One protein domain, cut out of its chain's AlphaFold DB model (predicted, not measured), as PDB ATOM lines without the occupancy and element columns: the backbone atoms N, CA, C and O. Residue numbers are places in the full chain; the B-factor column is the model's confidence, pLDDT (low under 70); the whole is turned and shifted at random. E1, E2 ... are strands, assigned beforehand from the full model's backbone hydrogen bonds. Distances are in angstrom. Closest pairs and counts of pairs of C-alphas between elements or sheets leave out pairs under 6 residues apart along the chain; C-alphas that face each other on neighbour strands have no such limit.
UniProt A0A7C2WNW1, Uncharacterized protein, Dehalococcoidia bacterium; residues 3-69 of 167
ATOM      1  N   GLU A   3      91.679 111.482  87.360       82.38
ATOM      2  CA  GLU A   3      92.605 110.487  87.896       82.38
ATOM      3  C   GLU A   3      93.135 109.648  86.737       82.38
ATOM      4  O   GLU A   3      92.375 109.272  85.846       82.38
ATOM      5  N   VAL A   4      94.427 109.342  86.734       86.69
ATOM      6  CA  VAL A   4      95.032 108.496  85.704       86.69
ATOM      7  C   VAL A   4      95.284 107.132  86.316       86.69
ATOM      8  O   VAL A   4      96.058 106.999  87.261       86.69
ATOM      9  N   ILE A   5      94.631 106.116  85.765       88.88
ATOM     10  CA  ILE A   5      94.723 104.743  86.249       88.88
ATOM     11  C   ILE A   5      95.282 103.832  85.164       88.88
ATOM     12  O   ILE A   5      95.020 104.000  83.971       88.88
ATOM     13  N   LEU A   6      96.008 102.803  85.589       89.06
ATOM     14  CA  LEU A   6      96.365 101.688  84.726       89.06
ATOM     15  C   LEU A   6      95.290 100.602  84.855       89.06
ATOM     16  O   LEU A   6      95.082 100.039  85.927       89.06
ATOM     17  N   SER A   7      94.592 100.303  83.761       86.94
ATOM     18  CA  SER A   7      93.566  99.260  83.707       86.94
ATOM     19  C   SER A   7      94.015  98.159  82.751       86.94
ATOM     20  O   SER A   7      93.838  98.262  81.535       86.94
ATOM     21  N   GLY A   8      94.605  97.096  83.299       87.44
ATOM     22  CA  GLY A   8      95.290  96.082  82.497       87.44
ATOM     23  C   GLY A   8      96.547  96.677  81.861       87.44
ATOM     24  O   GLY A   8      97.421  97.159  82.571       87.44
ATOM     25  N   SER A   9      96.627  96.677  80.531       85.69
ATOM     26  CA  SER A   9      97.755  97.249  79.779       85.69
ATOM     27  C   SER A   9      97.466  98.630  79.174       85.69
ATOM     28  O   SER A   9      98.211  99.078  78.305       85.69
ATOM     29  N   ARG A  10      96.355  99.278  79.549       84.81
ATOM     30  CA  ARG A  10      95.943 100.576  78.994       84.81
ATOM     31  C   ARG A  10      95.826 101.624  80.089       84.81
ATOM     32  O   ARG A  10      95.233 101.360  81.137       84.81
ATOM     33  N   LEU A  11      96.359 102.811  79.814       89.69
ATOM     34  CA  LEU A  11      96.085 103.996  80.617       89.69
ATOM     35  C   LEU A  11      94.651 104.457  80.357       89.69
ATOM     36  O   LEU A  11      94.170 104.436  79.220       89.69
ATOM     37  N   LYS A  12      93.966 104.838  81.429       91.38
ATOM     38  CA  LYS A  12      92.618 105.393  81.391       91.38
ATOM     39  C   LYS A  12      92.555 106.621  82.284       91.38
ATOM     40  O   LYS A  12      93.165 106.639  83.351       91.38
ATOM     41  N   ALA A  13      91.765 107.599  81.870       89.88
ATOM     42  CA  ALA A  13      91.412 108.739  82.697       89.88
ATOM     43  C   ALA A  13      90.070 108.457  83.379       89.88
ATOM     44  O   ALA A  13      89.119 108.032  82.724       89.88
ATOM     45  N   VAL A  14      89.969 108.686  84.684       87.00
ATOM     46  CA  VAL A  14      88.689 108.754  85.384       87.00
ATOM     47  C   VAL A  14      88.260 110.210  85.402       87.00
ATOM     48  O   VAL A  14      88.861 111.034  86.087       87.00
ATOM     49  N   TYR A  15      87.217 110.529  84.648       79.56
ATOM     50  CA  TYR A  15      86.632 111.864  84.591       79.56
ATOM     51  C   TYR A  15      85.148 111.759  84.911       79.56
ATOM     52  O   TYR A  15      84.437 110.948  84.321       79.56
ATOM     53  N   GLN A  16      84.687 112.538  85.893       76.50
ATOM     54  CA  GLN A  16      83.295 112.503  86.367       76.50
ATOM     55  C   GLN A  16      82.805 111.076  86.709       76.50
ATOM     56  O   GLN A  16      81.661 110.710  86.454       76.50
ATOM     57  N   GLY A  17      83.695 110.242  87.264       78.56
ATOM     58  CA  GLY A  17      83.405 108.848  87.622       78.56
ATOM     59  C   GLY A  17      83.386 107.863  86.447       78.56
ATOM     60  O   GLY A  17      83.211 106.665  86.666       78.56
ATOM     61  N   GLN A  18      83.598 108.325  85.213       83.69
ATOM     62  CA  GLN A  18      83.664 107.477  84.026       83.69
ATOM     63  C   GLN A  18      85.108 107.168  83.647       83.69
ATOM     64  O   GLN A  18      85.972 108.040  83.684       83.69
ATOM     65  N   LYS A  19      85.360 105.915  83.257       89.06
ATOM     66  CA  LYS A  19      86.659 105.464  82.748       89.06
ATOM     67  C   LYS A  19      86.739 105.721  81.248       89.06
ATOM     68  O   LYS A  19      86.070 105.047  80.470       89.06
ATOM     69  N   ILE A  20      87.602 106.642  80.863       90.62
ATOM     70  CA  ILE A  20      87.802 107.112  79.496       90.62
ATOM     71  C   ILE A  20      89.125 106.565  78.972       90.62
ATOM     72  O   ILE A  20      90.108 106.491  79.713       90.62
ATOM     73  N   ASP A  21      89.144 106.138  77.711       90.69
ATOM     74  CA  ASP A  21      90.367 105.634  77.099       90.69
ATOM     75  C   ASP A  21      91.334 106.784  76.808       90.69
ATOM     76  O   ASP A  21      90.947 107.840  76.309       90.69
ATOM     77  N   MET A  22      92.608 106.570  77.140       92.12
ATOM     78  CA  MET A  22      93.690 107.491  76.808       92.12
ATOM     79  C   MET A  22      94.423 106.954  75.583       92.12
ATOM     80  O   MET A  22      95.127 105.944  75.657       92.12
ATOM     81  N   ILE A  23      94.249 107.621  74.447       91.06
ATOM     82  CA  ILE A  23      94.880 107.245  73.186       91.06
ATOM     83  C   ILE A  23      96.200 108.012  73.063       91.06
ATOM     84  O   ILE A  23      96.173 109.242  73.045       91.06
ATOM     85  N   PRO A  24      97.359 107.335  72.993       92.06
ATOM     86  CA  PRO A  24      98.641 108.019  72.890       92.06
ATOM     87  C   PRO A  24      98.732 108.787  71.568       92.06
ATOM     88  O   PRO A  24      98.479 108.227  70.502       92.06
ATOM     89  N   VAL A  25      99.122 110.060  71.644       92.50
ATOM     90  CA  VAL A  25      99.416 110.908  70.474       92.50
ATOM     91  C   VAL A  25     100.905 111.241  70.376       92.50
ATOM     92  O   VAL A  25     101.415 111.485  69.285       92.50
ATOM     93  N   SER A  26     101.626 111.201  71.499       91.69
ATOM     94  CA  SER A  26     103.082 111.330  71.561       91.69
ATOM     95  C   SER A  26     103.650 110.455  72.690       91.69
ATOM     96  O   SER A  26     102.948 109.623  73.264       91.69
ATOM     97  N   ARG A  27     104.938 110.621  73.015       88.56
ATOM     98  CA  ARG A  27     105.578 109.936  74.151       88.56
ATOM     99  C   ARG A  27     105.036 110.405  75.508       88.56
ATOM    100  O   ARG A  27     105.029 109.617  76.450       88.56
ATOM    101  N   SER A  28     104.642 111.670  75.605       90.31
ATOM    102  CA  SER A  28     104.159 112.327  76.824       90.31
ATOM    103  C   SER A  28     102.667 112.641  76.775       90.31
ATOM    104  O   SER A  28     102.082 112.870  77.827       90.31
ATOM    105  N   ALA A  29     102.046 112.654  75.592       92.06
ATOM    106  CA  ALA A  29     100.697 113.170  75.402       92.06
ATOM    107  C   ALA A  29      99.688 112.103  74.960       92.06
ATOM    108  O   ALA A  29      99.984 111.208  74.159       92.06
ATOM    109  N   PHE A  30      98.461 112.258  75.448       93.19
ATOM    110  CA  PHE A  30      97.317 111.394  75.204       93.19
ATOM    111  C   PHE A  30      96.087 112.235  74.877       93.19
ATOM    112  O   PHE A  30      95.842 113.248  75.526       93.19
ATOM    113  N   ARG A  31      95.275 111.788  73.923       91.81
ATOM    114  CA  ARG A  31      93.920 112.306  73.712       91.81
ATOM    115  C   ARG A  31      92.926 111.437  74.471       91.81
ATOM    116  O   ARG A  31      93.093 110.215  74.514       91.81
ATOM    117  N   LEU A  32      91.897 112.047  75.047       89.44
ATOM    118  CA  LEU A  32      90.796 111.303  75.645       89.44
ATOM    119  C   LEU A  32      89.782 110.888  74.577       89.44
ATOM    120  O   LEU A  32      89.375 111.701  73.753       89.44
ATOM    121  N   ASP A  33      89.378 109.620  74.593       86.62
ATOM    122  CA  ASP A  33      88.393 109.072  73.662       86.62
ATOM    123  C   ASP A  33      87.299 108.308  74.417       86.62
ATOM    124  O   ASP A  33      87.575 107.427  75.241       86.62
ATOM    125  N   HIS A  34      86.039 108.664  74.160       82.50
ATOM    126  CA  HIS A  34      84.887 108.019  74.779       82.50
ATOM    127  C   HIS A  34      83.697 107.944  73.820       82.50
ATOM    128  O   HIS A  34      83.263 108.936  73.250       82.50
ATOM    129  N   TRP A  35      83.085 106.765  73.709       74.19
ATOM    130  CA  TRP A  35      82.002 106.501  72.754       74.19
ATOM    131  C   TRP A  35      80.712 107.313  72.988       74.19
ATOM    132  O   TRP A  35      79.944 107.504  72.051       74.19
ATOM    133  N   MET A  36      80.453 107.781  74.218       68.88
ATOM    134  CA  MET A  36      79.273 108.614  74.536       68.88
ATOM    135  C   MET A  36      79.546 110.118  74.558       68.88
ATOM    136  O   MET A  36      78.597 110.895  74.617       68.88
ATOM    137  N   VAL A  37      80.810 110.542  74.596       67.44
ATOM    138  CA  VAL A  37      81.163 111.949  74.822       67.44
ATOM    139  C   VAL A  37      82.213 112.337  73.804       67.44
ATOM    140  O   VAL A  37      83.303 111.773  73.806       67.44
ATOM    141  N   ASN A  38      81.890 113.310  72.952       66.44
ATOM    142  CA  ASN A  38      82.904 113.895  72.094       66.44
ATOM    143  C   ASN A  38      83.871 114.710  72.972       66.44
ATOM    144  O   ASN A  38      83.504 115.757  73.501       66.44
ATOM    145  N   LEU A  39      85.074 114.170  73.166       73.00
ATOM    146  CA  LEU A  39      86.175 114.769  73.923       73.00
ATOM    147  C   LEU A  39      87.322 115.163  72.986       73.00
ATOM    148  O   LEU A  39      88.469 115.194  73.421       73.00
ATOM    149  N   GLU A  40      87.035 115.421  71.704       67.38
ATOM    150  CA  GLU A  40      88.041 115.682  70.662       67.38
ATOM    151  C   GLU A  40      89.075 116.750  71.048       67.38
ATOM    152  O   GLU A  40      90.228 116.635  70.633       67.38
ATOM    153  N   ASP A  41      88.700 117.688  71.920       75.50
ATOM    154  CA  ASP A  41      89.551 118.785  72.383       75.50
ATOM    155  C   ASP A  41      90.176 118.561  73.772       75.50
ATOM    156  O   ASP A  41      90.773 119.485  74.327       75.50
ATOM    157  N   VAL A  42      90.042 117.362  74.358       86.12
ATOM    158  CA  VAL A  42      90.665 117.031  75.646       86.12
ATOM    159  C   VAL A  42      91.929 116.208  75.451       86.12
ATOM    160  O   VAL A  42      91.893 115.041  75.044       86.12
ATOM    161  N   ALA A  43      93.062 116.805  75.812       89.88
ATOM    162  CA  ALA A  43      94.358 116.143  75.814       89.88
ATOM    163  C   ALA A  43      95.019 116.232  77.189       89.88
ATOM    164  O   ALA A  43      94.811 117.176  77.945       89.88
ATOM    165  N   ILE A  44      95.823 115.228  77.512       91.06
ATOM    166  CA  ILE A  44      96.613 115.162  78.734       91.06
ATOM    167  C   ILE A  44      98.067 114.975  78.332       91.06
ATOM    168  O   ILE A  44      98.377 114.042  77.593       91.06
ATOM    169  N   GLU A  45      98.952 115.821  78.840       91.88
ATOM    170  CA  GLU A  45     100.391 115.692  78.654       91.88
ATOM    171  C   GLU A  45     101.119 115.558  79.992       91.88
ATOM    172  O   GLU A  45     100.826 116.265  80.953       91.88
ATOM    173  N   PHE A  46     102.069 114.629  80.054       90.25
ATOM    174  CA  PHE A  46     102.863 114.345  81.239       90.25
ATOM    175  C   PHE A  46     104.297 114.837  81.070       90.25
ATOM    176  O   PHE A  46     105.002 114.425  80.147       90.25
ATOM    177  N   PHE A  47     104.762 115.626  82.032       88.44
ATOM    178  CA  PHE A  47     106.154 116.040  82.159       88.44
ATOM    179  C   PHE A  47     106.693 115.422  83.448       88.44
ATOM    180  O   PHE A  47     106.457 115.931  84.539       88.44
ATOM    181  N   VAL A  48     107.354 114.270  83.319       84.38
ATOM    182  CA  VAL A  48     107.819 113.454  84.453       84.38
ATOM    183  C   VAL A  48     109.336 113.321  84.386       84.38
ATOM    184  O   VAL A  48     109.879 113.040  83.314       84.38
ATOM    185  N   ASN A  49     110.012 113.451  85.527       79.62
ATOM    186  CA  ASN A  49     111.472 113.431  85.665       79.62
ATOM    187  C   ASN A  49     112.200 114.550  84.889       79.62
ATOM    188  O   ASN A  49     113.322 114.336  84.420       79.62
ATOM    189  N   ASP A  50     111.594 115.730  84.718       71.00
ATOM    190  CA  ASP A  50     112.329 116.893  84.206       71.00
ATOM    191  C   ASP A  50     113.224 117.443  85.332       71.00
ATOM    192  O   ASP A  50     112.707 117.897  86.346       71.00
ATOM    193  N   PRO A  51     114.561 117.454  85.197       63.97
ATOM    194  CA  PRO A  51     115.454 117.950  86.246       63.97
ATOM    195  C   PRO A  51     115.286 119.447  86.564       63.97
ATOM    196  O   PRO A  51     115.912 119.937  87.500       63.97
ATOM    197  N   ARG A  52     114.491 120.188  85.782       62.19
ATOM    198  CA  ARG A  52     114.224 121.619  85.984       62.19
ATOM    199  C   ARG A  52     112.828 121.913  86.532       62.19
ATOM    200  O   ARG A  52     112.603 123.050  86.926       62.19
ATOM    201  N   ASN A  53     111.915 120.939  86.538       62.56
ATOM    202  CA  ASN A  53     110.508 121.140  86.891       62.56
ATOM    203  C   ASN A  53     110.007 120.035  87.834       62.56
ATOM    204  O   ASN A  53     110.520 118.920  87.822       62.56
ATOM    205  N   GLU A  54     108.986 120.328  88.642       72.94
ATOM    206  CA  GLU A  54     108.250 119.272  89.350       72.94
ATOM    207  C   GLU A  54     107.562 118.337  88.337       72.94
ATOM    208  O   GLU A  54     107.262 118.741  87.211       72.94
ATOM    209  N   ASP A  55     107.299 117.085  88.728       83.44
ATOM    210  CA  ASP A  55     106.448 116.192  87.938       83.44
ATOM    211  C   ASP A  55     105.065 116.847  87.782       83.44
ATOM    212  O   ASP A  55     104.347 117.031  88.770       83.44
ATOM    213  N   ILE A  56     104.674 117.178  86.552       85.50
ATOM    214  CA  ILE A  56     103.387 117.818  86.265       85.50
ATOM    215  C   ILE A  56     102.598 117.055  85.203       85.50
ATOM    216  O   ILE A  56     103.140 116.420  84.294       85.50
ATOM    217  N   MET A  57     101.281 117.167  85.312       87.31
ATOM    218  CA  MET A  57     100.325 116.809  84.275       87.31
ATOM    219  C   MET A  57      99.680 118.097  83.763       87.31
ATOM    220  O   MET A  57      99.227 118.910  84.562       87.31
ATOM    221  N   ILE A  58      99.617 118.292  82.451       87.81
ATOM    222  CA  ILE A  58      98.870 119.390  81.832       87.81
ATOM    223  C   ILE A  58      97.623 118.812  81.176       87.81
ATOM    224  O   ILE A  58      97.712 117.868  80.392       87.81
ATOM    225  N   VAL A  59      96.459 119.370  81.501       87.56
ATOM    226  CA  VAL A  59      95.181 119.016  80.877       87.56
ATOM    227  C   VAL A  59      94.759 120.151  79.956       87.56
ATOM    228  O   VAL A  59      94.503 121.256  80.425       87.56
ATOM    229  N   TYR A  60      94.656 119.873  78.665       87.12
ATOM    230  CA  TYR A  60      94.127 120.781  77.652       87.12
ATOM    231  C   TYR A  60      92.629 120.522  77.479       87.12
ATOM    232  O   TYR A  60      92.241 119.379  77.255       87.12
ATOM    233  N   MET A  61      91.794 121.553  77.613       83.81
ATOM    234  CA  MET A  61      90.340 121.530  77.412       83.81
ATOM    235  C   MET A  61      89.848 122.963  77.141       83.81
ATOM    236  O   MET A  61      89.426 123.671  78.056       83.81
ATOM    237  N   GLY A  62      89.946 123.414  75.886       78.88
ATOM    238  CA  GLY A  62      89.708 124.811  75.484       78.88
ATOM    239  C   GLY A  62      90.815 125.778  75.936       78.88
ATOM    240  O   GLY A  62      91.390 126.476  75.106       78.88
ATOM    241  N   ASP A  63      91.142 125.762  77.228       78.81
ATOM    242  CA  ASP A  63      92.343 126.340  77.852       78.81
ATOM    243  C   ASP A  63      93.218 125.204  78.434       78.81
ATOM    244  O   ASP A  63      92.938 124.029  78.177       78.81
ATOM    245  N   TYR A  64      94.264 125.498  79.211       82.56
ATOM    246  CA  TYR A  64      95.073 124.478  79.886       82.56
ATOM    247  C   TYR A  64      95.083 124.616  81.411       82.56
ATOM    248  O   TYR A  64      95.054 125.707  81.971       82.56
ATOM    249  N   PHE A  65      95.175 123.472  82.087       80.31
ATOM    250  CA  PHE A  65      95.315 123.371  83.535       80.31
ATOM    251  C   PHE A  65      96.610 122.645  83.862       80.31
ATOM    252  O   PHE A  65      96.803 121.504  83.435       80.31
ATOM    253  N   VAL A  66      97.475 123.280  84.646       80.56
ATOM    254  CA  VAL A  66      98.637 122.613  85.234       80.56
ATOM    255  C   VAL A  66      98.170 121.877  86.488       80.56
ATOM    256  O   VAL A  66      97.366 122.374  87.268       80.56
ATOM    257  N   CYS A  67      98.582 120.624  86.617       79.06
ATOM    258  CA  CYS A  67      98.235 119.745  87.723       79.06
ATOM    259  C   CYS A  67      99.544 119.170  88.274       79.06
ATOM    260  O   CYS A  67     100.029 118.156  87.754       79.06
ATOM    261  N   PRO A  68     100.157 119.811  89.282       75.12
ATOM    262  CA  PRO A  68     101.376 119.294  89.874       75.12
ATOM    263  C   PRO A  68     101.106 117.983  90.606       75.12
ATOM    264  O   PRO A  68     100.017 117.736  91.138       75.12
ATOM    265  N   ARG A  69     102.117 117.118  90.633       76.44
ATOM    266  CA  ARG A  69     102.037 115.862  91.364       76.44
ATOM    267  C   ARG A  69     101.953 116.145  92.861       76.44
ATOM    268  O   ARG A  69     102.851 116.738  93.458       76.44
TER     269      ARG A  69
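Overview. This is residues 3 to 69 of the 167 residues of an uncharacterized protein of Dehalococcoidia bacterium (UniProt A0A7C2WNW1). One strongly twisted sheet makes up this domain: seven strands, E1 to E7, follow one another side by side and curl like part of a barrel, which stays open, with the edge strands E1 and E7 apart. The loops joining E4 to E5 and E5 to E6 lie at opposite ends of the longest axis. The printed part has 67 residues, no named helix and strands in the order E1 E2 E3 E4 E5 E6 E7 both along the chain and across the sheet, all antiparallel; the class is all strand. It is compact, with a radius of gyration of the C-alphas of 12.0 A and spans of 39 by 30 by 22 A.

Along the chain. Find C-alpha 3 at (92.605, 110.487, 87.896), where E1, residues 3 to 7, begins. Then come E2, residues 10 to 15, and E3, residues 18 to 24, the longest strand at 18.7 A. E4 is residues 29 to 33; E5, residues 42 to 47, is 16.8 A long. E6 is residues 56 to 61, and E7, residues 63 to 68, ends at C-alpha 68, (101.376, 119.294, 89.874).

Arrangement. The seven strands form a meander, each the antiparallel neighbour of the one before. Look first at the hairpin E5 and E6, at 164 degrees, with N 45 and O 58 2.9 A apart. On one side of E5 is E4, with N 30 and O 44 at 2.8 A. E3 is staggered: residues 18 to 21 pair with E2, N 20 to O 13 at 2.8 A, and residues 21 to 24 with E4, N 23 to O 31 at 2.8 A. At the edge strands, N 5 of E1 and O 12 of E2 are within hydrogen-bond range at 2.9 A, and N 61 of E6 and O 63 of E7 are within hydrogen-bond range at 2.8 A.

Size, cuts and confidence. The C-alphas of Met 36 and Pro 51, the two farthest apart, are 39.2 A apart. The printed part has no cut and no long link. The pLDDT is under 70 at residues 36 to 38, 40 and 51 to 53.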